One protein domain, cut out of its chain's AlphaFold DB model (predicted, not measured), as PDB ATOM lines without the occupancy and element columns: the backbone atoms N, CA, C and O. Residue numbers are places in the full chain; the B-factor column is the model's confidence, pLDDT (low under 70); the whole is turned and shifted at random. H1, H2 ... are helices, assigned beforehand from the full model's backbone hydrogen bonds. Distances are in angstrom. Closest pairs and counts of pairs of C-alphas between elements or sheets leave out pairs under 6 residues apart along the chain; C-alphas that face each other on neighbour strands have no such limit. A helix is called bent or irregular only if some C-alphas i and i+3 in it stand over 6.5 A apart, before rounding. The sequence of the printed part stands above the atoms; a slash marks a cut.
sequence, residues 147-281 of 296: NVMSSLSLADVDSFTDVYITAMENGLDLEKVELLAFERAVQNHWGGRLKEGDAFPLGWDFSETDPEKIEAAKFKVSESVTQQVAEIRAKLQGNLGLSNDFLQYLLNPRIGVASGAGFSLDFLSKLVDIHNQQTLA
ATOM      1  N   ASN A 147      -8.593 -37.363   6.574       84.12
ATOM      2  CA  ASN A 147      -8.206 -36.148   7.276       84.12
ATOM      3  C   ASN A 147      -9.463 -35.359   7.645       84.12
ATOM      4  O   ASN A 147     -10.228 -34.960   6.764       84.12
ATOM      5  N   VAL A 148      -9.659 -35.101   8.940       82.19
ATOM      6  CA  VAL A 148     -10.854 -34.411   9.438       82.19
ATOM      7  C   VAL A 148     -11.055 -33.044   8.780       82.19
ATOM      8  O   VAL A 148     -12.193 -32.708   8.463       82.19
ATOM      9  N   MET A 149      -9.977 -32.318   8.454       88.69
ATOM     10  CA  MET A 149     -10.005 -30.992   7.814       88.69
ATOM     11  C   MET A 149     -10.682 -30.994   6.435       88.69
ATOM     12  O   MET A 149     -11.107 -29.943   5.946       88.69
ATOM     13  N   SER A 150     -10.831 -32.164   5.803       90.75
ATOM     14  CA  SER A 150     -11.639 -32.314   4.585       90.75
ATOM     15  C   SER A 150     -13.133 -32.042   4.824       90.75
ATOM     16  O   SER A 150     -13.849 -31.726   3.879       90.75
ATOM     17  N   SER A 151     -13.586 -32.084   6.081       89.81
ATOM     18  CA  SER A 151     -14.973 -31.828   6.504       89.81
ATOM     19  C   SER A 151     -15.299 -30.338   6.655       89.81
ATOM     20  O   SER A 151     -16.437 -29.988   6.966       89.81
ATOM     21  N   LEU A 152     -14.320 -29.447   6.462       92.81
ATOM     22  CA  LEU A 152     -14.569 -28.010   6.378       92.81
ATOM     23  C   LEU A 152     -15.268 -27.684   5.061       92.81
ATOM     24  O   LEU A 152     -14.767 -28.034   3.987       92.81
ATOM     25  N   SER A 153     -16.400 -26.989   5.152       92.94
ATOM     26  CA  SER A 153     -17.074 -26.419   3.988       92.94
ATOM     27  C   SER A 153     -16.329 -25.184   3.478       92.94
ATOM     28  O   SER A 153     -15.562 -24.565   4.214       92.94
ATOM     29  N   LEU A 154     -16.603 -24.762   2.240       93.31
ATOM     30  CA  LEU A 154     -16.080 -23.493   1.716       93.31
ATOM     31  C   LEU A 154     -16.424 -22.302   2.631       93.31
ATOM     32  O   LEU A 154     -15.583 -21.436   2.837       93.31
ATOM     33  N   ALA A 155     -17.625 -22.281   3.218       93.81
ATOM     34  CA  ALA A 155     -18.026 -21.221   4.142       93.81
ATOM     35  C   ALA A 155     -17.199 -21.230   5.439       93.81
ATOM     36  O   ALA A 155     -16.872 -20.163   5.957       93.81
ATOM     37  N   ASP A 156     -16.830 -22.414   5.944       94.44
ATOM     38  CA  ASP A 156     -15.926 -22.526   7.093       94.44
ATOM     39  C   ASP A 156     -14.523 -22.028   6.720       94.44
ATOM     40  O   ASP A 156     -13.922 -21.262   7.464       94.44
ATOM     41  N   VAL A 157     -14.008 -22.404   5.546       96.38
ATOM     42  CA  VAL A 157     -12.684 -21.966   5.068       96.38
ATOM     43  C   VAL A 157     -12.635 -20.446   4.851       96.38
ATOM     44  O   VAL A 157     -11.664 -19.796   5.237       96.38
ATOM     45  N   ASP A 158     -13.687 -19.845   4.294       96.12
ATOM     46  CA  ASP A 158     -13.804 -18.385   4.171       96.12
ATOM     47  C   ASP A 158     -13.834 -17.706   5.547       96.12
ATOM     48  O   ASP A 158     -13.114 -16.738   5.777       96.12
ATOM     49  N   SER A 159     -14.606 -18.262   6.479       94.69
ATOM     50  CA  SER A 159     -14.685 -17.798   7.867       94.69
ATOM     51  C   SER A 159     -13.317 -17.833   8.559       94.69
ATOM     52  O   SER A 159     -12.874 -16.840   9.138       94.69
ATOM     53  N   PHE A 160     -12.588 -18.945   8.438       95.50
ATOM     54  CA  PHE A 160     -11.240 -19.067   8.990       95.50
ATOM     55  C   PHE A 160     -10.217 -18.190   8.279       95.50
ATOM     56  O   PHE A 160      -9.242 -17.788   8.906       95.50
ATOM     57  N   THR A 161     -10.446 -17.828   7.017       97.38
ATOM     58  CA  THR A 161      -9.618 -16.833   6.322       97.38
ATOM     59  C   THR A 161      -9.754 -15.460   6.964       97.38
ATOM     60  O   THR A 161      -8.745 -14.812   7.228       97.38
ATOM     61  N   ASP A 162     -10.979 -15.034   7.268       95.19
ATOM     62  CA  ASP A 162     -11.228 -13.742   7.912       95.19
ATOM     63  C   ASP A 162     -10.660 -13.718   9.346       95.19
ATOM     64  O   ASP A 162     -10.024 -12.740   9.758       95.19
ATOM     65  N   VAL A 163     -10.801 -14.824  10.088       94.19
ATOM     66  CA  VAL A 163     -10.180 -14.991  11.415       94.19
ATOM     67  C   VAL A 163      -8.652 -14.984  11.319       94.19
ATOM     68  O   VAL A 163      -8.000 -14.339  12.138       94.19
ATOM     69  N   TYR A 164      -8.071 -15.649  10.318       95.94
ATOM     70  CA  TYR A 164      -6.625 -15.671  10.080       95.94
ATOM     71  C   TYR A 164      -6.079 -14.272   9.786       95.94
ATOM     72  O   TYR A 164      -5.091 -13.865  10.391       95.94
ATOM     73  N   ILE A 165      -6.746 -13.518   8.906       95.69
ATOM     74  CA  ILE A 165      -6.390 -12.126   8.595       95.69
ATOM     75  C   ILE A 165      -6.452 -11.274   9.864       95.69
ATOM     76  O   ILE A 165      -5.481 -10.598  10.196       95.69
ATOM     77  N   THR A 166      -7.551 -11.365  10.617       94.06
ATOM     78  CA  THR A 166      -7.728 -10.612  11.868       94.06
ATOM     79  C   THR A 166      -6.636 -10.951  12.881       94.06
ATOM     80  O   THR A 166      -6.049 -10.056  13.490       94.06
ATOM     81  N   ALA A 167      -6.330 -12.238  13.054       93.44
ATOM     82  CA  ALA A 167      -5.279 -12.701  13.947       93.44
ATOM     83  C   ALA A 167      -3.903 -12.169  13.520       93.44
ATOM     84  O   ALA A 167      -3.179 -11.622  14.350       93.44
ATOM     85  N   MET A 168      -3.580 -12.255  12.228       94.44
ATOM     86  CA  MET A 168      -2.324 -11.769  11.661       94.44
ATOM     87  C   MET A 168      -2.152 -10.257  11.861       94.44
ATOM     88  O   MET A 168      -1.110  -9.823  12.349       94.44
ATOM     89  N   GLU A 169      -3.168  -9.454  11.532       93.69
ATOM     90  CA  GLU A 169      -3.121  -7.989  11.673       93.69
ATOM     91  C   GLU A 169      -2.942  -7.533  13.126       93.69
ATOM     92  O   GLU A 169      -2.375  -6.471  13.379       93.69
ATOM     93  N   ASN A 170      -3.401  -8.341  14.083       93.69
ATOM     94  CA  ASN A 170      -3.373  -8.016  15.507       93.69
ATOM     95  C   ASN A 170      -2.282  -8.777  16.281       93.69
ATOM     96  O   ASN A 170      -2.267  -8.743  17.512       93.69
ATOM     97  N   GLY A 171      -1.368  -9.464  15.584       93.06
ATOM     98  CA  GLY A 171      -0.259 -10.192  16.205       93.06
ATOM     99  C   GLY A 171      -0.705 -11.332  17.127       93.06
ATOM    100  O   GLY A 171      -0.027 -11.632  18.110       93.06
ATOM    101  N   LEU A 172      -1.861 -11.936  16.846       92.06
ATOM    102  CA  LEU A 172      -2.329 -13.118  17.557       92.06
ATOM    103  C   LEU A 172      -1.645 -14.384  17.027       92.06
ATOM    104  O   LEU A 172      -1.171 -14.444  15.895       92.06
ATOM    105  N   ASP A 173      -1.629 -15.414  17.866       90.38
ATOM    106  CA  ASP A 173      -1.045 -16.713  17.547       90.38
ATOM    107  C   ASP A 173      -1.859 -17.442  16.462       90.38
ATOM    108  O   ASP A 173      -3.003 -17.850  16.685       90.38
ATOM    109  N   LEU A 174      -1.259 -17.602  15.280       90.81
ATOM    110  CA  LEU A 174      -1.891 -18.223  14.116       90.81
ATOM    111  C   LEU A 174      -2.088 -19.737  14.284       90.81
ATOM    112  O   LEU A 174      -3.002 -20.289  13.671       90.81
ATOM    113  N   GLU A 175      -1.330 -20.398  15.166       88.06
ATOM    114  CA  GLU A 175      -1.562 -21.812  15.504       88.06
ATOM    115  C   GLU A 175      -2.942 -21.994  16.151       88.06
ATOM    116  O   GLU A 175      -3.600 -23.022  15.993       88.06
ATOM    117  N   LYS A 176      -3.456 -20.965  16.836       88.19
ATOM    118  CA  LYS A 176      -4.806 -21.005  17.413       88.19
ATOM    119  C   LYS A 176      -5.898 -20.972  16.351       88.19
ATOM    120  O   LYS A 176      -6.968 -21.527  16.592       88.19
ATOM    121  N   VAL A 177      -5.637 -20.386  15.183       91.25
ATOM    122  CA  VAL A 177      -6.574 -20.419  14.049       91.25
ATOM    123  C   VAL A 177      -6.667 -21.834  13.487       91.25
ATOM    124  O   VAL A 177      -7.773 -22.319  13.257       91.25
ATOM    125  N   GLU A 178      -5.530 -22.523  13.343       88.19
ATOM    126  CA  GLU A 178      -5.496 -23.937  12.949       88.19
ATOM    127  C   GLU A 178      -6.306 -24.804  13.916       88.19
ATOM    128  O   GLU A 178      -7.129 -25.605  13.478       88.19
ATOM    129  N   LEU A 179      -6.130 -24.606  15.227       84.81
ATOM    130  CA  LEU A 179      -6.887 -25.346  16.235       84.81
ATOM    131  C   LEU A 179      -8.394 -25.091  16.129       84.81
ATOM    132  O   LEU A 179      -9.173 -26.039  16.195       84.81
ATOM    133  N   LEU A 180      -8.831 -23.844  15.918       87.44
ATOM    134  CA  LEU A 180     -10.254 -23.562  15.698       87.44
ATOM    135  C   LEU A 180     -10.776 -24.234  14.421       87.44
ATOM    136  O   LEU A 180     -11.869 -24.800  14.431       87.44
ATOM    137  N   ALA A 181      -9.997 -24.213  13.341       90.12
ATOM    138  CA  ALA A 181     -10.361 -24.886  12.101       90.12
ATOM    139  C   ALA A 181     -10.467 -26.403  12.284       90.12
ATOM    140  O   ALA A 181     -11.430 -27.018  11.824       90.12
ATOM    141  N   PHE A 182      -9.536 -26.998  13.025       86.56
ATOM    142  CA  PHE A 182      -9.577 -28.406  13.387       86.56
ATOM    143  C   PHE A 182     -10.841 -28.750  14.179       86.56
ATOM    144  O   PHE A 182     -11.579 -29.645  13.779       86.56
ATOM    145  N   GLU A 183     -11.152 -28.007  15.241       81.81
ATOM    146  CA  GLU A 183     -12.347 -28.239  16.067       81.81
ATOM    147  C   GLU A 183     -13.648 -28.108  15.260       81.81
ATOM    148  O   GLU A 183     -14.570 -28.911  15.419       81.81
ATOM    149  N   ARG A 184     -13.725 -27.151  14.325       86.75
ATOM    150  CA  ARG A 184     -14.869 -27.059  13.407       86.75
ATOM    151  C   ARG A 184     -14.959 -28.270  12.494       86.75
ATOM    152  O   ARG A 184     -16.048 -28.790  12.266       86.75
ATOM    153  N   ALA A 185     -13.828 -28.747  11.990       86.56
ATOM    154  CA  ALA A 185     -13.786 -29.938  11.160       86.56
ATOM    155  C   ALA A 185     -14.244 -31.183  11.942       86.56
ATOM    156  O   ALA A 185     -15.044 -31.966  11.427       86.56
ATOM    157  N   VAL A 186     -13.806 -31.328  13.200       79.56
ATOM    158  CA  VAL A 186     -14.260 -32.372  14.138       79.56
ATOM    159  C   VAL A 186     -15.772 -32.275  14.333       79.56
ATOM    160  O   VAL A 186     -16.484 -33.272  14.190       79.56
ATOM    161  N   GLN A 187     -16.287 -31.074  14.607       79.25
ATOM    162  CA  GLN A 187     -17.718 -30.843  14.773       79.25
ATOM    163  C   GLN A 187     -18.503 -31.199  13.503       79.25
ATOM    164  O   GLN A 187     -19.526 -31.870  13.594       79.25
ATOM    165  N   ASN A 188     -18.039 -30.810  12.318       84.31
ATOM    166  CA  ASN A 188     -18.714 -31.145  11.063       84.31
ATOM    167  C   ASN A 188     -18.723 -32.662  10.811       84.31
ATOM    168  O   ASN A 188     -19.718 -33.204  10.331       84.31
ATOM    169  N   HIS A 189     -17.632 -33.353  11.153       79.81
ATOM    170  CA  HIS A 189     -17.476 -34.783  10.890       79.81
ATOM    171  C   HIS A 189     -18.241 -35.667  11.890       79.81
ATOM    172  O   HIS A 189     -18.859 -36.660  11.501       79.81
ATOM    173  N   TRP A 190     -18.226 -35.316  13.179       71.19
ATOM    174  CA  TRP A 190     -18.782 -36.144  14.260       71.19
ATOM    175  C   TRP A 190     -19.924 -35.490  15.043       71.19
ATOM    176  O   TRP A 190     -20.546 -36.156  15.869       71.19
ATOM    177  N   GLY A 191     -20.260 -34.226  14.783       63.72
ATOM    178  CA  GLY A 191     -21.204 -33.437  15.584       63.72
ATOM    179  C   GLY A 191     -22.602 -34.037  15.697       63.72
ATOM    180  O   GLY A 191     -23.227 -33.917  16.743       63.72
ATOM    181  N   GLY A 192     -23.066 -34.781  14.688       59.69
ATOM    182  CA  GLY A 192     -24.343 -35.507  14.754       59.69
ATOM    183  C   GLY A 192     -24.379 -36.656  15.776       59.69
ATOM    184  O   GLY A 192     -25.459 -37.143  16.105       59.69
ATOM    185  N   ARG A 193     -23.219 -37.101  16.281       56.84
ATOM    186  CA  ARG A 193     -23.085 -38.141  17.321       56.84
ATOM    187  C   ARG A 193     -22.901 -37.560  18.722       56.84
ATOM    188  O   ARG A 193     -23.038 -38.289  19.701       56.84
ATOM    189  N   LEU A 194     -22.600 -36.267  18.822       51.22
ATOM    190  CA  LEU A 194     -22.395 -35.579  20.090       51.22
ATOM    191  C   LEU A 194     -23.754 -35.125  20.622       51.22
ATOM    192  O   LEU A 194     -24.387 -34.230  20.066       51.22
ATOM    193  N   LYS A 195     -24.229 -35.760  21.696       47.72
ATOM    194  CA  LYS A 195     -25.396 -35.256  22.426       47.72
ATOM    195  C   LYS A 195     -25.003 -34.007  23.209       47.72
ATOM    196  O   LYS A 195     -23.881 -33.873  23.696       47.72
ATOM    197  N   GLU A 196     -25.956 -33.094  23.339       41.88
ATOM    198  CA  GLU A 196     -25.820 -31.900  24.162       41.88
ATOM    199  C   GLU A 196     -25.481 -32.303  25.610       41.88
ATOM    200  O   GLU A 196     -26.281 -32.945  26.287       41.88
ATOM    201  N   GLY A 197     -24.281 -31.946  26.081       42.47
ATOM    202  CA  GLY A 197     -23.894 -32.089  27.489       42.47
ATOM    203  C   GLY A 197     -22.858 -33.164  27.838       42.47
ATOM    204  O   GLY A 197     -22.561 -33.286  29.031       42.47
ATOM    205  N   ASP A 198     -22.275 -33.862  26.860       45.47
ATOM    206  CA  ASP A 198     -21.275 -34.920  27.084       45.47
ATOM    207  C   ASP A 198     -19.848 -34.447  26.760       45.47
ATOM    208  O   ASP A 198     -19.617 -33.861  25.710       45.47
ATOM    209  N   ALA A 199     -18.892 -34.688  27.664       51.97
ATOM    210  CA  ALA A 199     -17.474 -34.355  27.487       51.97
ATOM    211  C   ALA A 199     -16.676 -35.599  27.090       51.97
ATOM    212  O   ALA A 199     -16.933 -36.658  27.645       51.97
ATOM    213  N   PHE A 200     -15.687 -35.491  26.203       52.09
ATOM    214  CA  PHE A 200     -14.834 -36.628  25.831       52.09
ATOM    215  C   PHE A 200     -13.355 -36.214  25.773       52.09
ATOM    216  O   PHE A 200     -13.070 -35.054  25.468       52.09
ATOM    217  N   PRO A 201     -12.405 -37.120  26.076       52.84
ATOM    218  CA  PRO A 201     -10.975 -36.839  25.948       52.84
ATOM    219  C   PRO A 201     -10.579 -36.533  24.500       52.84
ATOM    220  O   PRO A 201     -11.184 -37.047  23.557       52.84
ATOM    221  N   LEU A 202      -9.489 -35.777  24.327       51.69
ATOM    222  CA  LEU A 202      -8.801 -35.658  23.040       51.69
ATOM    223  C   LEU A 202      -8.486 -37.063  22.489       51.69
ATOM    224  O   LEU A 202      -7.900 -37.890  23.190       51.69
ATOM    225  N   GLY A 203      -8.867 -37.325  21.236       50.84
ATOM    226  CA  GLY A 203      -8.662 -38.628  20.595       50.84
ATOM    227  C   GLY A 203      -9.669 -39.706  21.008       50.84
ATOM    228  O   GLY A 203      -9.420 -40.883  20.754       50.84
ATOM    229  N   TRP A 204     -10.790 -39.327  21.637       59.72
ATOM    230  CA  TRP A 204     -11.893 -40.251  21.882       59.72
ATOM    231  C   TRP A 204     -12.380 -40.887  20.581       59.72
ATOM    232  O   TRP A 204     -12.587 -40.216  19.567       59.72
ATOM    233  N   ASP A 205     -12.591 -42.198  20.629       58.78
ATOM    234  CA  ASP A 205     -13.153 -42.935  19.514       58.78
ATOM    235  C   ASP A 205     -14.657 -42.645  19.398       58.78
ATOM    236  O   ASP A 205     -15.493 -43.288  20.029       58.78
ATOM    237  N   PHE A 206     -15.022 -41.680  18.552       57.22
ATOM    238  CA  PHE A 206     -16.423 -41.354  18.250       57.22
ATOM    239  C   PHE A 206     -17.160 -42.454  17.457       57.22
ATOM    240  O   PHE A 206     -18.323 -42.266  17.071       57.22
ATOM    241  N   SER A 207     -16.507 -43.582  17.155       55.91
ATOM    242  CA  SER A 207     -17.162 -44.804  16.679       55.91
ATOM    243  C   SER A 207     -17.570 -45.759  17.809       55.91
ATOM    244  O   SER A 207     -18.309 -46.707  17.540       55.91
ATOM    245  N   GLU A 208     -17.181 -45.478  19.059       63.31
ATOM    246  CA  GLU A 208     -17.619 -46.221  20.242       63.31
ATOM    247  C   GLU A 208     -19.138 -46.083  20.445       63.31
ATOM    248  O   GLU A 208     -19.715 -44.999  20.334       63.31
ATOM    249  N   THR A 209     -19.796 -47.208  20.725       67.12
ATOM    250  CA  THR A 209     -21.259 -47.299  20.880       67.12
ATOM    251  C   THR A 209     -21.682 -47.837  22.244       67.12
ATOM    252  O   THR A 209     -22.872 -47.807  22.561       67.12
ATOM    253  N   ASP A 210     -20.729 -48.296  23.058       67.88
ATOM    254  CA  ASP A 210     -20.951 -48.788  24.416       67.88
ATOM    255  C   ASP A 210     -21.302 -47.635  25.388       67.88
ATOM    256  O   ASP A 210     -20.459 -46.768  25.653       67.88
ATOM    257  N   PRO A 211     -22.525 -47.613  25.958       67.31
ATOM    258  CA  PRO A 211     -22.972 -46.543  26.848       67.31
ATOM    259  C   PRO A 211     -22.139 -46.387  28.127       67.31
ATOM    260  O   PRO A 211     -21.990 -45.265  28.613       67.31
ATOM    261  N   GLU A 212     -21.590 -47.471  28.681       71.25
ATOM    262  CA  GLU A 212     -20.826 -47.402  29.935       71.25
ATOM    263  C   GLU A 212     -19.446 -46.786  29.710       71.25
ATOM    264  O   GLU A 212     -18.994 -45.955  30.502       71.25
ATOM    265  N   LYS A 213     -18.797 -47.125  28.591       67.19
ATOM    266  CA  LYS A 213     -17.534 -46.492  28.190       67.19
ATOM    267  C   LYS A 213     -17.724 -45.019  27.854       67.19
ATOM    268  O   LYS A 213     -16.871 -44.207  28.205       67.19
ATOM    269  N   ILE A 214     -18.844 -44.681  27.215       64.31
ATOM    270  CA  ILE A 214     -19.221 -43.298  26.921       64.31
ATOM    271  C   ILE A 214     -19.385 -42.489  28.215       64.31
ATOM    272  O   ILE A 214     -18.829 -41.399  28.311       64.31
ATOM    273  N   GLU A 215     -20.096 -43.006  29.223       66.81
ATOM    274  CA  GLU A 215     -20.255 -42.304  30.508       66.81
ATOM    275  C   GLU A 215     -18.952 -42.199  31.302       66.81
ATOM    276  O   GLU A 215     -18.650 -41.147  31.869       66.81
ATOM    277  N   ALA A 216     -18.143 -43.259  31.315       64.75
ATOM    278  CA  ALA A 216     -16.856 -43.261  32.005       64.75
ATOM    279  C   ALA A 216     -15.833 -42.296  31.378       64.75
ATOM    280  O   ALA A 216     -14.934 -41.819  32.072       64.75
ATOM    281  N   ALA A 217     -15.966 -41.994  30.085       61.69
ATOM    282  CA  ALA A 217     -15.099 -41.061  29.374       61.69
ATOM    283  C   ALA A 217     -15.411 -39.581  29.664       61.69
ATOM    284  O   ALA A 217     -14.626 -38.709  29.282       61.69
ATOM    285  N   LYS A 218     -16.518 -39.272  30.354       64.00
ATOM    286  CA  LYS A 218     -16.906 -37.887  30.645       64.00
ATOM    287  C   LYS A 218     -16.044 -37.262  31.732       64.00
ATOM    288  O   LYS A 218     -16.004 -37.724  32.870       64.00
ATOM    289  N   PHE A 219     -15.408 -36.137  31.411       62.25
ATOM    290  CA  PHE A 219     -14.648 -35.354  32.385       62.25
ATOM    291  C   PHE A 219     -15.493 -34.289  33.085       62.25
ATOM    292  O   PHE A 219     -16.435 -33.723  32.530       62.25
ATOM    293  N   LYS A 220     -15.091 -33.968  34.321       60.31
ATOM    294  CA  LYS A 220     -15.559 -32.777  35.035       60.31
ATOM    295  C   LYS A 220     -14.726 -31.566  34.617       60.31
ATOM    296  O   LYS A 220     -13.502 -31.594  34.694       60.31
ATOM    297  N   VAL A 221     -15.411 -30.503  34.221       65.44
ATOM    298  CA  VAL A 221     -14.821 -29.219  33.826       65.44
ATOM    299  C   VAL A 221     -14.519 -28.396  35.079       65.44
ATOM    300  O   VAL A 221     -15.300 -28.425  36.032       65.44
ATOM    301  N   SER A 222     -13.400 -27.669  35.102       68.88
ATOM    302  CA  SER A 222     -13.062 -26.809  36.241       68.88
ATOM    303  C   SER A 222     -13.976 -25.576  36.321       68.88
ATOM    304  O   SER A 222     -14.503 -25.086  35.318       68.88
ATOM    305  N   GLU A 223     -14.157 -25.044  37.530       72.06
ATOM    306  CA  GLU A 223     -14.962 -23.835  37.761       72.06
ATOM    307  C   GLU A 223     -14.362 -22.605  37.059       72.06
ATOM    308  O   GLU A 223     -15.086 -21.846  36.423       72.06
ATOM    309  N   SER A 224     -13.028 -22.481  37.062       74.75
ATOM    310  CA  SER A 224     -12.291 -21.421  36.353       74.75
ATOM    311  C   SER A 224     -12.603 -21.389  34.853       74.75
ATOM    312  O   SER A 224     -12.905 -20.338  34.290       74.75
ATOM    313  N   VAL A 225     -12.628 -22.558  34.205       73.50
ATOM    314  CA  VAL A 225     -13.010 -22.677  32.793       73.50
ATOM    315  C   VAL A 225     -14.460 -22.246  32.568       73.50
ATOM    316  O   VAL A 225     -14.765 -21.524  31.618       73.50
ATOM    317  N   THR A 226     -15.362 -22.667  33.454       75.38
ATOM    318  CA  THR A 226     -16.785 -22.310  33.367       75.38
ATOM    319  C   THR A 226     -16.978 -20.795  33.468       75.38
ATOM    320  O   THR A 226     -17.778 -20.223  32.726       75.38
ATOM    321  N   GLN A 227     -16.204 -20.137  34.333       80.38
ATOM    322  CA  GLN A 227     -16.218 -18.688  34.489       80.38
ATOM    323  C   GLN A 227     -15.698 -17.963  33.237       80.38
ATOM    324  O   GLN A 227     -16.378 -17.068  32.741       80.38
ATOM    325  N   GLN A 228     -14.561 -18.380  32.672       81.50
ATOM    326  CA  GLN A 228     -14.015 -17.775  31.446       81.50
ATOM    327  C   GLN A 228     -14.995 -17.861  30.271       81.50
ATOM    328  O   GLN A 228     -15.196 -16.891  29.541       81.50
ATOM    329  N   VAL A 229     -15.665 -19.004  30.109       81.50
ATOM    330  CA  VAL A 229     -16.709 -19.171  29.090       81.50
ATOM    331  C   VAL A 229     -17.861 -18.189  29.307       81.50
ATOM    332  O   VAL A 229     -18.348 -17.593  28.343       81.50
ATOM    333  N   ALA A 230     -18.312 -18.014  30.550       82.94
ATOM    334  CA  ALA A 230     -19.379 -17.070  30.873       82.94
ATOM    335  C   ALA A 230     -18.970 -15.618  30.571       82.94
ATOM    336  O   ALA A 230     -19.766 -14.863  30.015       82.94
ATOM    337  N   GLU A 231     -17.722 -15.246  30.868       86.81
ATOM    338  CA  GLU A 231     -17.167 -13.924  30.558       86.81
ATOM    339  C   GLU A 231     -17.110 -13.667  29.046       86.81
ATOM    340  O   GLU A 231     -17.553 -12.614  28.586       86.81
ATOM    341  N   ILE A 232     -16.645 -14.642  28.258       87.31
ATOM    342  CA  ILE A 232     -16.627 -14.541  26.791       87.31
ATOM    343  C   ILE A 232     -18.056 -14.394  26.248       87.31
ATOM    344  O   ILE A 232     -18.318 -13.499  25.445       87.31
ATOM    345  N   ARG A 233     -19.004 -15.213  26.728       86.38
ATOM    346  CA  ARG A 233     -20.426 -15.119  26.342       86.38
ATOM    347  C   ARG A 233     -21.021 -13.746  26.658       86.38
ATOM    348  O   ARG A 233     -21.807 -13.242  25.866       86.38
ATOM    349  N   ALA A 234     -20.659 -13.149  27.793       86.75
ATOM    350  CA  ALA A 234     -21.160 -11.839  28.200       86.75
ATOM    351  C   ALA A 234     -20.602 -10.687  27.343       86.75
ATOM    352  O   ALA A 234     -21.285  -9.681  27.157       86.75
ATOM    353  N   LYS A 235     -19.373 -10.825  26.827       87.38
ATOM    354  CA  LYS A 235     -18.718  -9.819  25.974       87.38
ATOM    355  C   LYS A 235     -19.069  -9.939  24.494       87.38
ATOM    356  O   LYS A 235     -18.923  -8.956  23.773       87.38
ATOM    357  N   LEU A 236     -19.453 -11.124  24.026       83.44
ATOM    358  CA  LEU A 236     -19.678 -11.396  22.610       83.44
ATOM    359  C   LEU A 236     -20.812 -10.522  22.047       83.44
ATOM    360  O   LEU A 236     -21.980 -10.712  22.384       83.44
ATOM    361  N   GLN A 237     -20.468  -9.588  21.159       77.31
ATOM    362  CA  GLN A 237     -21.432  -8.825  20.368       77.31
ATOM    363  C   GLN A 237     -21.358  -9.316  18.920       77.31
ATOM    364  O   GLN A 237     -20.307  -9.249  18.300       77.31
ATOM    365  N   GLY A 238     -22.463  -9.829  18.377       70.44
ATOM    366  CA  GLY A 238     -22.501 -10.297  16.989       70.44
ATOM    367  C   GLY A 238     -21.780 -11.628  16.743       70.44
ATOM    368  O   GLY A 238     -21.688 -12.485  17.621       70.44
ATOM    369  N   ASN A 239     -21.348 -11.827  15.499       68.19
ATOM    370  CA  ASN A 239     -20.717 -13.050  15.017       68.19
ATOM    371  C   ASN A 239     -19.235 -12.752  14.706       68.19
ATOM    372  O   ASN A 239     -18.959 -11.900  13.868       68.19
ATOM    373  N   LEU A 240     -18.300 -13.487  15.327       76.25
ATOM    374  CA  LEU A 240     -16.836 -13.368  15.154       76.25
ATOM    375  C   LEU A 240     -16.312 -13.846  13.783       76.25
ATOM    376  O   LEU A 240     -15.169 -14.281  13.673       76.25
ATOM    377  N   GLY A 241     -17.167 -13.877  12.764       75.56
ATOM    378  CA  GLY A 241     -16.927 -14.660  11.556       75.56
ATOM    379  C   GLY A 241     -16.986 -16.171  11.803       75.56
ATOM    380  O   GLY A 241     -16.524 -16.924  10.967       75.56
ATOM    381  N   LEU A 242     -17.547 -16.637  12.924       83.38
ATOM    382  CA  LEU A 242     -17.760 -18.049  13.251       83.38
ATOM    383  C   LEU A 242     -19.259 -18.345  13.350       83.38
ATOM    384  O   LEU A 242     -20.013 -17.615  13.990       83.38
ATOM    385  N   SER A 243     -19.725 -19.443  12.760       81.62
ATOM    386  CA  SER A 243     -21.152 -19.773  12.808       81.62
ATOM    387  C   SER A 243     -21.664 -19.909  14.253       81.62
ATOM    388  O   SER A 243     -20.946 -20.345  15.154       81.62
ATOM    389  N   ASN A 244     -22.918 -19.515  14.507       81.00
ATOM    390  CA  ASN A 244     -23.461 -19.497  15.872       81.00
ATOM    391  C   ASN A 244     -23.470 -20.895  16.517       81.00
ATOM    392  O   ASN A 244     -23.188 -21.027  17.702       81.00
ATOM    393  N   ASP A 245     -23.753 -21.943  15.744       80.69
ATOM    394  CA  ASP A 245     -23.664 -23.332  16.204       80.69
ATOM    395  C   ASP A 245     -22.233 -23.720  16.601       80.69
ATOM    396  O   ASP A 245     -22.044 -24.419  17.598       80.69
ATOM    397  N   PHE A 246     -21.222 -23.227  15.881       82.31
ATOM    398  CA  PHE A 246     -19.829 -23.462  16.237       82.31
ATOM    399  C   PHE A 246     -19.415 -22.667  17.478       82.31
ATOM    400  O   PHE A 246     -18.763 -23.207  18.366       82.31
ATOM    401  N   LEU A 247     -19.860 -21.416  17.615       80.56
ATOM    402  CA  LEU A 247     -19.639 -20.630  18.833       80.56
ATOM    403  C   LEU A 247     -20.282 -21.290  20.057       80.56
ATOM    404  O   LEU A 247     -19.652 -21.363  21.111       80.56
ATOM    405  N   GLN A 248     -21.502 -21.820  19.932       78.12
ATOM    406  CA  GLN A 248     -22.124 -22.582  21.019       78.12
ATOM    407  C   GLN A 248     -21.346 -23.860  21.342       78.12
ATOM    408  O   GLN A 248     -21.238 -24.204  22.517       78.12
ATOM    409  N   TYR A 249     -20.786 -24.532  20.333       77.44
ATOM    410  CA  TYR A 249     -19.919 -25.697  20.511       77.44
ATOM    411  C   TYR A 249     -18.620 -25.352  21.254       77.44
ATOM    412  O   TYR A 249     -18.309 -25.990  22.262       77.44
ATOM    413  N   LEU A 250     -17.907 -24.306  20.825       79.00
ATOM    414  CA  LEU A 250     -16.661 -23.840  21.447       79.00
ATOM    415  C   LEU A 250     -16.883 -23.373  22.885       79.00
ATOM    416  O   LEU A 250     -16.125 -23.718  23.788       79.00
ATOM    417  N   LEU A 251     -17.956 -22.614  23.106       77.88
ATOM    418  CA  LEU A 251     -18.337 -22.088  24.413       77.88
ATOM    419  C   LEU A 251     -19.170 -23.088  25.215       77.88
ATOM    420  O   LEU A 251     -19.796 -22.698  26.204       77.88
ATOM    421  N   ASN A 252     -19.241 -24.356  24.805       71.44
ATOM    422  CA  ASN A 252     -19.781 -25.413  25.642       71.44
ATOM    423  C   ASN A 252     -18.656 -25.900  26.566       71.44
ATOM    424  O   ASN A 252     -17.726 -26.549  26.080       71.44
ATOM    425  N   PRO A 253     -18.738 -25.653  27.891       60.34
ATOM    426  CA  PRO A 253     -17.678 -26.028  28.824       60.34
ATOM    427  C   PRO A 253     -17.346 -27.522  28.779       60.34
ATOM    428  O   PRO A 253     -16.230 -27.906  29.108       60.34
ATOM    429  N   ARG A 254     -18.309 -28.364  28.378       55.41
ATOM    430  CA  ARG A 254     -18.175 -29.821  28.347       55.41
ATOM    431  C   ARG A 254     -17.610 -30.350  27.031       55.41
ATOM    432  O   ARG A 254     -16.955 -31.376  27.061       55.41
ATOM    433  N   ILE A 255     -17.841 -29.676  25.902       57.44
ATOM    434  CA  ILE A 255     -17.483 -30.196  24.573       57.44
ATOM    435  C   ILE A 255     -16.234 -29.483  24.050       57.44
ATOM    436  O   ILE A 255     -15.138 -30.018  24.195       57.44
ATOM    437  N   GLY A 256     -16.375 -28.261  23.526       50.72
ATOM    438  CA  GLY A 256     -15.267 -27.549  22.890       50.72
ATOM    439  C   GLY A 256     -14.105 -27.274  23.841       50.72
ATOM    440  O   GLY A 256     -12.945 -27.418  23.474       50.72
ATOM    441  N   VAL A 257     -14.381 -26.942  25.105       51.50
ATOM    442  CA  VAL A 257     -13.314 -26.544  26.038       51.50
ATOM    443  C   VAL A 257     -12.447 -27.720  26.514       51.50
ATOM    444  O   VAL A 257     -11.271 -27.526  26.824       51.50
ATOM    445  N   ALA A 258     -12.992 -28.938  26.521       45.84
ATOM    446  CA  ALA A 258     -12.288 -30.148  26.949       45.84
ATOM    447  C   ALA A 258     -11.563 -30.879  25.800       45.84
ATOM    448  O   ALA A 258     -10.600 -31.597  26.073       45.84
ATOM    449  N   SER A 259     -11.977 -30.679  24.539       50.97
ATOM    450  CA  SER A 259     -11.334 -31.278  23.355       50.97
ATOM    451  C   SER A 259     -10.055 -30.563  22.911       50.97
ATOM    452  O   SER A 259      -9.238 -31.167  22.227       50.97
ATOM    453  N   GLY A 260      -9.829 -29.324  23.356       49.00
ATOM    454  CA  GLY A 260      -8.691 -28.509  22.923       49.00
ATOM    455  C   GLY A 260      -8.945 -27.002  23.002       49.00
ATOM    456  O   GLY A 260      -7.992 -26.227  23.118       49.00
ATOM    457  N   ALA A 261     -10.210 -26.557  23.050       48.12
ATOM    458  CA  ALA A 261     -10.533 -25.126  23.087       48.12
ATOM    459  C   ALA A 261     -10.243 -24.440  24.432       48.12
ATOM    460  O   ALA A 261     -10.191 -23.215  24.482       48.12
ATOM    461  N   GLY A 262      -9.945 -25.175  25.512       54.38
ATOM    462  CA  GLY A 262      -9.368 -24.585  26.730       54.38
ATOM    463  C   GLY A 262      -8.081 -23.800  26.453       54.38
ATOM    464  O   GLY A 262      -7.832 -22.777  27.085       54.38
ATOM    465  N   PHE A 263      -7.312 -24.215  25.441       58.62
ATOM    466  CA  PHE A 263      -6.097 -23.531  24.989       58.62
ATOM    467  C   PHE A 263      -6.353 -22.372  24.019       58.62
ATOM    468  O   PHE A 263      -5.406 -21.657  23.681       58.62
ATOM    469  N   SER A 264      -7.592 -22.203  23.549       68.19
ATOM    470  CA  SER A 264      -8.005 -21.112  22.668       68.19
ATOM    471  C   SER A 264      -9.013 -20.166  23.318       68.19
ATOM    472  O   SER A 264      -9.356 -19.180  22.685       68.19
ATOM    473  N   LEU A 265      -9.441 -20.363  24.575       79.69
ATOM    474  CA  LEU A 265     -10.331 -19.410  25.259       79.69
ATOM    475  C   LEU A 265      -9.718 -18.007  25.379       79.69
ATOM    476  O   LEU A 265     -10.411 -17.023  25.143       79.69
ATOM    477  N   ASP A 266      -8.418 -17.903  25.678       84.38
ATOM    478  CA  ASP A 266      -7.703 -16.616  25.670       84.38
ATOM    479  C   ASP A 266      -7.682 -15.994  24.264       84.38
ATOM    480  O   ASP A 266      -7.973 -14.812  24.090       84.38
ATOM    481  N   PHE A 267      -7.423 -16.812  23.243       88.12
ATOM    482  CA  PHE A 267      -7.459 -16.384  21.846       88.12
ATOM    483  C   PHE A 267      -8.865 -15.925  21.422       88.12
ATOM    484  O   PHE A 267      -9.010 -14.855  20.841       88.12
ATOM    485  N   LEU A 268      -9.909 -16.679  21.775       87.44
ATOM    486  CA  LEU A 268     -11.311 -16.344  21.531       87.44
ATOM    487  C   LEU A 268     -11.706 -15.064  22.268       87.44
ATOM    488  O   LEU A 268     -12.364 -14.216  21.676       87.44
ATOM    489  N   SER A 269     -11.272 -14.877  23.518       89.00
ATOM    490  CA  SER A 269     -11.504 -13.626  24.246       89.00
ATOM    491  C   SER A 269     -10.850 -12.441  23.534       89.00
ATOM    492  O   SER A 269     -11.494 -11.409  23.371       89.00
ATOM    493  N   LYS A 270      -9.602 -12.581  23.073       91.06
ATOM    494  CA  LYS A 270      -8.902 -11.525  22.322       91.06
ATOM    495  C   LYS A 270      -9.579 -11.224  20.986       91.06
ATOM    496  O   LYS A 270      -9.731 -10.056  20.641       91.06
ATOM    497  N   LEU A 271     -10.036 -12.249  20.266       89.81
ATOM    498  CA  LEU A 271     -10.823 -12.073  19.045       89.81
ATOM    499  C   LEU A 271     -12.132 -11.324  19.310       89.81
ATOM    500  O   LEU A 271     -12.479 -10.433  18.540       89.81
ATOM    501  N   VAL A 272     -12.837 -11.640  20.401       90.06
ATOM    502  CA  VAL A 272     -14.039 -10.901  20.823       90.06
ATOM    503  C   VAL A 272     -13.709  -9.439  21.098       90.06
ATOM    504  O   VAL A 272     -14.418  -8.556  20.619       90.06
ATOM    505  N   ASP A 273     -12.632  -9.170  21.836       90.19
ATOM    506  CA  ASP A 273     -12.233  -7.803  22.168       90.19
ATOM    507  C   ASP A 273     -11.892  -6.996  20.896       90.19
ATOM    508  O   ASP A 273     -12.355  -5.861  20.757       90.19
ATOM    509  N   ILE A 274     -11.171  -7.586  19.932       89.94
ATOM    510  CA  ILE A 274     -10.868  -6.964  18.628       89.94
ATOM    511  C   ILE A 274     -12.148  -6.720  17.822       89.94
ATOM    512  O   ILE A 274     -12.371  -5.609  17.337       89.94
ATOM    513  N   HIS A 275     -13.016  -7.728  17.706       86.31
ATOM    514  CA  HIS A 275     -14.267  -7.616  16.954       86.31
ATOM    515  C   HIS A 275     -15.161  -6.504  17.508       86.31
ATOM    516  O   HIS A 275     -15.676  -5.667  16.763       86.31
ATOM    517  N   ASN A 276     -15.300  -6.441  18.831       86.62
ATOM    518  CA  ASN A 276     -16.071  -5.398  19.493       86.62
ATOM    519  C   ASN A 276     -15.476  -4.007  19.220       86.62
ATOM    520  O   ASN A 276     -16.219  -3.074  18.924       86.62
ATOM    521  N   GLN A 277     -14.146  -3.854  19.254       85.19
ATOM    522  CA  GLN A 277     -13.487  -2.583  18.923       85.19
ATOM    523  C   GLN A 277     -13.760  -2.152  17.478       85.19
ATOM    524  O   GLN A 277     -14.131  -1.002  17.245       85.19
ATOM    525  N   GLN A 278     -13.640  -3.070  16.518       81.06
ATOM    526  CA  GLN A 278     -13.896  -2.799  15.100       81.06
ATOM    527  C   GLN A 278     -15.365  -2.445  14.827       81.06
ATOM    528  O   GLN A 278     -15.648  -1.587  13.994       81.06
ATOM    529  N   THR A 279     -16.298  -3.057  15.559       68.81
ATOM    530  CA  THR A 279     -17.744  -2.830  15.404       68.81
ATOM    531  C   THR A 279     -18.215  -1.538  16.086       68.81
ATOM    532  O   THR A 279     -19.192  -0.929  15.651       68.81
ATOM    533  N   LEU A 280     -17.512  -1.079  17.129       58.88
ATOM    534  CA  LEU A 280     -17.800   0.165  17.862       58.88
ATOM    535  C   LEU A 280     -17.059   1.395  17.296       58.88
ATOM    536  O   LEU A 280     -17.520   2.527  17.460       58.88
ATOM    537  N   ALA A 281     -15.951   1.195  16.577       52.38
ATOM    538  CA  ALA A 281     -15.197   2.248  15.892       52.38
ATOM    539  C   ALA A 281     -15.932   3.039  14.774       52.38
ATOM    540  O   ALA A 281     -15.531   4.187  14.547       52.38
TER     541      ALA A 281
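Overview. This is residues 147 to 281 of the 296 residues of an uncharacterized protein of Pseudomonas mosselii (UniProt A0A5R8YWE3). Two pairs of helices, the hairpin of H2 and H3 and the side-by-side H5 and H8, are set crosswise, with the short H6 and H7 in the middle between H3 and H5. H1 packs on H3, while H4 sits far out at one end of the longest axis, after a long loop, and the last residues of H8 make the other end. The two pairs come close through H8 without clearly touching. The printed part has 135 residues with eight named helices, H1 to H8 in chain order, and no named strand, and its class is all helix. It is compact, with a radius of gyration of the C-alphas of 15.1 A, yet only just elongated in outline, spanning 52 by 34 by 22 A.

Along the chain. H3, residues 175 to 193, is the longest helix, 27.1 A from C-alpha 175 at (-1.562, -21.812, 15.504) to C-alpha 193. It has a kink of 40 degrees near residue 187 and is irregular: C-alphas 189 and 192 are 7.9 A apart. H2 is residues 154 to 169, 22.5 A long, and H1 is residues 148 to 151, beginning with C-alpha 148 at (-10.854, -34.411, 9.438). H8, residues 265 to 281, measures 24.1 A and ends with C-alpha 281 at (-15.197, 2.248, 15.892). H5, residues 223 to 235, measures 18.7 A. The short helices are H4, residues 211 to 216, H6, residues 244 to 250, and H7, residues 256 to 259.

Arrangement. H3 touches H2 with residues 177 to 184 alone, at a shallow tilt of 24 degrees, opposite ways, a helical hairpin; the closest C-alphas, of Tyr 164 and Val 177, are 6.2 A apart. H3 touches H1 with residues 181 to 189 alone, closest at the C-alphas of Met 149 and Ala 185, 5.2 A. H3 and H6 are close but not clearly touching, the C-alphas of Arg 184 and Phe 246 being 6.7 A apart. H3 and H8 are also close but not clearly touching, about perpendicular at 76 degrees, with the C-alphas of Lys 176 and Phe 267 closest at 6.9 A. H5 and H8 touch at a shallow tilt of 14 degrees, the same way, closest at the C-alphas of Ile 232 and Ser 269, 5.8 A. H6 and H7 only just touch, with 3 pairs of C-alphas within 8 A, and only at the corner, where the C-alphas of Leu 250 and Gly 256 are 4.2 A apart. H4 touches no helix. Every O i to N i+4 pair is within hydrogen-bond range in H2, H4, H5, H6 and H8, and 13 of 15 are in H3; H1 and H7 are too short for such a pair.

Size, cuts and confidence. The C-alphas farthest apart, of Asp 210 and Ala 281, are 52.1 A apart. The printed part has no cut. The link from H3 to H4, residues 194 to 210, is long. The mean pLDDT of the printed part is 76.0, and 47 residues are under 70, among them 191 to 211, 213 to 222 and 253 to 264.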